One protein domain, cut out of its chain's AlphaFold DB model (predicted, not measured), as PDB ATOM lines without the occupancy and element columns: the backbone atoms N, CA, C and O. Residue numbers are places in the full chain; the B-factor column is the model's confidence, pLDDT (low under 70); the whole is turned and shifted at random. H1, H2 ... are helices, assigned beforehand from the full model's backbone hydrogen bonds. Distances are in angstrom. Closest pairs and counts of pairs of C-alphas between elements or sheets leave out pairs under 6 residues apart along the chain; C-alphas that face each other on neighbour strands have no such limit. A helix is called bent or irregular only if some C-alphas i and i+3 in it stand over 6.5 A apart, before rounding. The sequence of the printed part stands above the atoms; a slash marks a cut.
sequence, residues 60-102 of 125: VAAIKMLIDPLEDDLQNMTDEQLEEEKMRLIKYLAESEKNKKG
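This is residues 60 to 102 of the 125 residues of an uncharacterized protein of Clostridiales bacterium (UniProt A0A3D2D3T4). Two helices meet near their ends at a corner and make a wide, flat L: the long H2 is one arm, the shorter, kinked H1 is the other, and residues 76 to 78 join them at the corner. Away from the corner both arms stick out, H2 with residues 86 to 102 and H1 with residues 60 to 73. The printed part has 43 residues with two named helices, H1 then H2 along the chain, and no named strand; the class is all helix. It is extended, with a radius of gyration of the C-alphas of 15.6 A, and the C-alphas span 46 by 26 by 7 A.

H2, the longest helix, holds residues 79 to 102 and measures 35.3 A from first to last C-alpha. It begins at C-alpha 79 (-40.003, 0.241, 15.724) and ends at C-alpha 102 (-27.520, 8.619, -16.177). H1 holds residues 60 to 75, 21.7 A from first to last C-alpha, and begins at C-alpha 60 (-27.211, 27.651, 24.563). H1 has a kink of 36 degrees near residue 67, and it is only just irregular: C-alphas 66 and 69 are 6.6 A apart.

H2 and H1 are close but not clearly touching, with 1 pair of C-alphas within 8 A. Their closest C-alphas are those of Leu 82 and Leu 74, 7.8 A apart. Their lines stand about perpendicular, at 86 degrees, and their centres are 25.4 A apart. In H2 every O i to N i+4 pair is within hydrogen-bond range; in H1 8 of 12 are.

The two C-alphas farthest apart are those of Ala 61 and Gly 102, at 46.7 A. The printed part has no cut, and the link from H1 to H2, 3 residues, is tight. The mean pLDDT of the printed part is 85.3; residues 70 to 72 and 100 to 102 are under 70.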
ATOM      1  N   VAL A  60     -27.176  29.114  24.717       94.69
ATOM      2  CA  VAL A  60     -27.211  27.651  24.563       94.69
ATOM      3  C   VAL A  60     -28.528  27.045  25.052       94.69
ATOM      4  O   VAL A  60     -28.986  26.056  24.481       94.69
ATOM      5  N   ALA A  61     -29.165  27.616  26.079       95.06
ATOM      6  CA  ALA A  61     -30.455  27.122  26.559       95.06
ATOM      7  C   ALA A  61     -31.557  27.337  25.510       95.06
ATOM      8  O   ALA A  61     -32.331  26.424  25.237       95.06
ATOM      9  N   ALA A  62     -31.579  28.509  24.867       94.44
ATOM     10  CA  ALA A  62     -32.519  28.804  23.786       94.44
ATOM     11  C   ALA A  62     -32.264  27.932  22.544       94.44
ATOM     12  O   ALA A  62     -33.216  27.490  21.905       94.44
ATOM     13  N   ILE A  63     -30.992  27.643  22.234       93.75
ATOM     14  CA  ILE A  63     -30.615  26.719  21.154       93.75
ATOM     15  C   ILE A  63     -31.175  25.315  21.420       93.75
ATOM     16  O   ILE A  63     -31.810  24.746  20.537       93.75
ATOM     17  N   LYS A  64     -30.990  24.770  22.628       91.62
ATOM     18  CA  LYS A  64     -31.505  23.436  22.993       91.62
ATOM     19  C   LYS A  64     -33.020  23.346  22.850       91.62
ATOM     20  O   LYS A  64     -33.507  22.475  22.149       91.62
ATOM     21  N   MET A  65     -33.752  24.327  23.376       91.00
ATOM     22  CA  MET A  65     -35.217  24.374  23.256       91.00
ATOM     23  C   MET A  65     -35.718  24.396  21.803       91.00
ATOM     24  O   MET A  65     -36.857  24.011  21.545       91.00
ATOM     25  N   LEU A  66     -34.901  24.874  20.859       88.94
ATOM     26  CA  LEU A  66     -35.224  24.856  19.434       88.94
ATOM     27  C   LEU A  66     -34.924  23.493  18.782       88.94
ATOM     28  O   LEU A  66     -35.608  23.126  17.829       88.94
ATOM     29  N   ILE A  67     -33.910  22.773  19.272       88.06
ATOM     30  CA  ILE A  67     -33.435  21.495  18.721       88.06
ATOM     31  C   ILE A  67     -34.189  20.303  19.316       88.06
ATOM     32  O   ILE A  67     -34.582  19.427  18.556       88.06
ATOM     33  N   ASP A  68     -34.443  20.278  20.625       84.31
ATOM     34  CA  ASP A  68     -35.053  19.130  21.315       84.31
ATOM     35  C   ASP A  68     -36.374  18.661  20.655       84.31
ATOM     36  O   ASP A  68     -36.507  17.467  20.381       84.31
ATOM     37  N   PRO A  69     -37.312  19.551  20.254       78.31
ATOM     38  CA  PRO A  69     -38.535  19.128  19.568       78.31
ATOM     39  C   PRO A  69     -38.295  18.510  18.182       78.31
ATOM     40  O   PRO A  69     -39.163  17.809  17.675       78.31
ATOM     41  N   LEU A  70     -37.162  18.809  17.536       67.31
ATOM     42  CA  LEU A  70     -36.780  18.217  16.249       67.31
ATOM     43  C   LEU A  70     -36.183  16.814  16.432       67.31
ATOM     44  O   LEU A  70     -36.270  15.993  15.521       67.31
ATOM     45  N   GLU A  71     -35.566  16.539  17.582       66.25
ATOM     46  CA  GLU A  71     -35.015  15.219  17.918       66.25
ATOM     47  C   GLU A  71     -36.104  14.253  18.410       66.25
ATOM     48  O   GLU A  71     -36.049  13.052  18.123       66.25
ATOM     49  N   ASP A  72     -37.134  14.787  19.072       64.31
ATOM     50  CA  ASP A  72     -38.277  14.028  19.585       64.31
ATOM     51  C   ASP A  72     -39.070  13.294  18.491       64.31
ATOM     52  O   ASP A  72     -39.639  12.234  18.754       64.31
ATOM     53  N   ASP A  73     -39.099  13.797  17.254       71.38
ATOM     54  CA  ASP A  73     -39.865  13.169  16.169       71.38
ATOM     55  C   ASP A  73     -39.333  11.773  15.804       71.38
ATOM     56  O   ASP A  73     -40.115  10.889  15.460       71.38
ATOM     57  N   LEU A  74     -38.017  11.547  15.901       71.94
ATOM     58  CA  LEU A  74     -37.409  10.237  15.635       71.94
ATOM     59  C   LEU A  74     -37.433   9.332  16.867       71.94
ATOM     60  O   LEU A  74     -37.611   8.124  16.727       71.94
ATOM     61  N   GLN A  75     -37.255   9.896  18.066       77.56
ATOM     62  CA  GLN A  75     -37.247   9.107  19.301       77.56
ATOM     63  C   GLN A  75     -38.638   8.602  19.704       77.56
ATOM     64  O   GLN A  75     -38.738   7.568  20.360       77.56
ATOM     65  N   ASN A  76     -39.708   9.292  19.297       80.12
ATOM     66  CA  ASN A  76     -41.085   8.911  19.623       80.12
ATOM     67  C   ASN A  76     -41.752   7.980  18.592       80.12
ATOM     68  O   ASN A  76     -42.909   7.595  18.784       80.12
ATOM     69  N   MET A  77     -41.071   7.625  17.500       84.38
ATOM     70  CA  MET A  77     -41.596   6.665  16.524       84.38
ATOM     71  C   MET A  77     -41.483   5.229  17.045       84.38
ATOM     72  O   MET A  77     -40.521   4.865  17.720       84.38
ATOM     73  N   THR A  78     -42.467   4.392  16.714       90.06
ATOM     74  CA  THR A  78     -42.396   2.955  17.021       90.06
ATOM     75  C   THR A  78     -41.381   2.251  16.121       90.06
ATOM     76  O   THR A  78     -41.060   2.742  15.038       90.06
ATOM     77  N   ASP A  79     -40.919   1.064  16.529       89.31
ATOM     78  CA  ASP A  79     -40.003   0.241  15.724       89.31
ATOM     79  C   ASP A  79     -40.537   0.018  14.296       89.31
ATOM     80  O   ASP A  79     -39.802   0.145  13.318       89.31
ATOM     81  N   GLU A  80     -41.846  -0.218  14.169       90.69
ATOM     82  CA  GLU A  80     -42.551  -0.385  12.891       90.69
ATOM     83  C   GLU A  80     -42.463   0.878  12.013       90.69
ATOM     84  O   GLU A  80     -42.145   0.802  10.827       90.69
ATOM     85  N   GLN A  81     -42.684   2.062  12.597       90.44
ATOM     86  CA  GLN A  81     -42.580   3.344  11.889       90.44
ATOM     87  C   GLN A  81     -41.135   3.657  11.477       90.44
ATOM     88  O   GLN A  81     -40.896   4.165  10.378       90.44
ATOM     89  N   LEU A  82     -40.159   3.313  12.324       91.75
ATOM     90  CA  LEU A  82     -38.731   3.430  12.009       91.75
ATOM     91  C   LEU A  82     -38.346   2.565  10.806       91.75
ATOM     92  O   LEU A  82     -37.578   3.004   9.945       91.75
ATOM     93  N   GLU A  83     -38.858   1.337  10.734       92.75
ATOM     94  CA  GLU A  83     -38.608   0.439   9.608       92.75
ATOM     95  C   GLU A  83     -39.191   0.982   8.298       92.75
ATOM     96  O   GLU A  83     -38.524   0.925   7.257       92.75
ATOM     97  N   GLU A  84     -40.387   1.568   8.340       92.69
ATOM     98  CA  GLU A  84     -41.006   2.212   7.179       92.69
ATOM     99  C   GLU A  84     -40.192   3.415   6.682       92.69
ATOM    100  O   GLU A  84     -39.863   3.484   5.489       92.69
ATOM    101  N   GLU A  85     -39.805   4.333   7.575       92.75
ATOM    102  CA  GLU A  85     -38.965   5.482   7.213       92.75
ATOM    103  C   GLU A  85     -37.597   5.028   6.683       92.75
ATOM    104  O   GLU A  85     -37.130   5.531   5.657       92.75
ATOM    105  N   LYS A  86     -36.984   3.998   7.283       94.88
ATOM    106  CA  LYS A  86     -35.751   3.380   6.770       94.88
ATOM    107  C   LYS A  86     -35.929   2.873   5.339       94.88
ATOM    108  O   LYS A  86     -35.090   3.150   4.477       94.88
ATOM    109  N   MET A  87     -37.007   2.143   5.057       95.88
ATOM    110  CA  MET A  87     -37.281   1.596   3.724       95.88
ATOM    111  C   MET A  87     -37.540   2.694   2.688       95.88
ATOM    112  O   MET A  87     -37.008   2.640   1.572       95.88
ATOM    113  N   ARG A  88     -38.305   3.724   3.064       95.44
ATOM    114  CA  ARG A  88     -38.530   4.922   2.247       95.44
ATOM    115  C   ARG A  88     -37.205   5.590   1.874       95.44
ATOM    116  O   ARG A  88     -36.987   5.895   0.698       95.44
ATOM    117  N   LEU A  89     -36.308   5.767   2.844       94.50
ATOM    118  CA  LEU A  89     -35.012   6.417   2.643       94.50
ATOM    119  C   LEU A  89     -34.080   5.588   1.750       94.50
ATOM    120  O   LEU A  89     -33.459   6.132   0.835       94.50
ATOM    121  N   ILE A  90     -34.033   4.264   1.944       96.62
ATOM    122  CA  ILE A  90     -33.267   3.344   1.085       96.62
ATOM    123  C   ILE A  90     -33.720   3.464  -0.371       96.62
ATOM    124  O   ILE A  90     -32.891   3.546  -1.282       96.62
ATOM    125  N   LYS A  91     -35.036   3.509  -0.602       96.31
ATOM    126  CA  LYS A  91     -35.599   3.662  -1.946       96.31
ATOM    127  C   LYS A  91     -35.196   4.998  -2.575       96.31
ATOM    128  O   LYS A  91     -34.743   5.010  -3.718       96.31
ATOM    129  N   TYR A  92     -35.313   6.089  -1.821       95.00
ATOM    130  CA  TYR A  92     -34.933   7.428  -2.275       95.00
ATOM    131  C   TYR A  92     -33.445   7.512  -2.649       95.00
ATOM    132  O   TYR A  92     -33.091   8.002  -3.723       95.00
ATOM    133  N   LEU A  93     -32.561   6.958  -1.813       94.44
ATOM    134  CA  LEU A  93     -31.126   6.908  -2.095       94.44
ATOM    135  C   LEU A  93     -30.830   6.088  -3.351       94.44
ATOM    136  O   LEU A  93     -30.100   6.554  -4.227       94.44
ATOM    137  N   ALA A  94     -31.436   4.908  -3.487       94.25
ATOM    138  CA  ALA A  94     -31.260   4.063  -4.664       94.25
ATOM    139  C   ALA A  94     -31.697   4.765  -5.963       94.25
ATOM    140  O   ALA A  94     -31.059   4.596  -7.002       94.25
ATOM    141  N   GLU A  95     -32.771   5.553  -5.920       92.50
ATOM    142  CA  GLU A  95     -33.236   6.358  -7.050       92.50
ATOM    143  C   GLU A  95     -32.278   7.514  -7.364       92.50
ATOM    144  O   GLU A  95     -31.886   7.699  -8.519       92.50
ATOM    145  N   SER A  96     -31.800   8.223  -6.339       88.12
ATOM    146  CA  SER A  96     -30.820   9.302  -6.504       88.12
ATOM    147  C   SER A  96     -29.502   8.812  -7.126       88.12
ATOM    148  O   SER A  96     -28.931   9.473  -7.996       88.12
ATOM    149  N   GLU A  97     -29.047   7.612  -6.759       88.25
ATOM    150  CA  GLU A  97     -27.833   6.998  -7.299       88.25
ATOM    151  C   GLU A  97     -28.011   6.506  -8.742       88.25
ATOM    152  O   GLU A  97     -27.059   6.521  -9.527       88.25
ATOM    153  N   LYS A  98     -29.225   6.099  -9.134       81.75
ATOM    154  CA  LYS A  98     -29.540   5.790 -10.539       81.75
ATOM    155  C   LYS A  98     -29.508   7.053 -11.396       81.75
ATOM    156  O   LYS A  98     -28.915   7.021 -12.473       81.75
ATOM    157  N   ASN A  99     -30.052   8.159 -10.892       72.62
ATOM    158  CA  ASN A  99     -30.060   9.437 -11.606       72.62
ATOM    159  C   ASN A  99     -28.636   9.971 -11.827       72.62
ATOM    160  O   ASN A  99     -28.288  10.322 -12.949       72.62
ATOM    161  N   LYS A 100     -27.744   9.877 -10.830       66.50
ATOM    162  CA  LYS A 100     -26.321  10.256 -10.982       66.50
ATOM    163  C   LYS A 100     -25.536   9.395 -11.986       66.50
ATOM    164  O   LYS A 100     -24.493   9.819 -12.484       66.50
ATOM    165  N   LYS A 101     -25.988   8.168 -12.272       56.88
ATOM    166  CA  LYS A 101     -25.362   7.266 -13.261       56.88
ATOM    167  C   LYS A 101     -25.867   7.504 -14.692       56.88
ATOM    168  O   LYS A 101     -25.226   7.018 -15.625       56.88
ATOM    169  N   GLY A 102     -26.960   8.252 -14.871       49.31
ATOM    170  CA  GLY A 102     -27.520   8.619 -16.177       49.31
ATOM    171  C   GLY A 102     -26.680   9.642 -16.953       49.31
ATOM    172  O   GLY A 102     -26.610   9.564 -18.176       49.31
TER     173      GLY A 102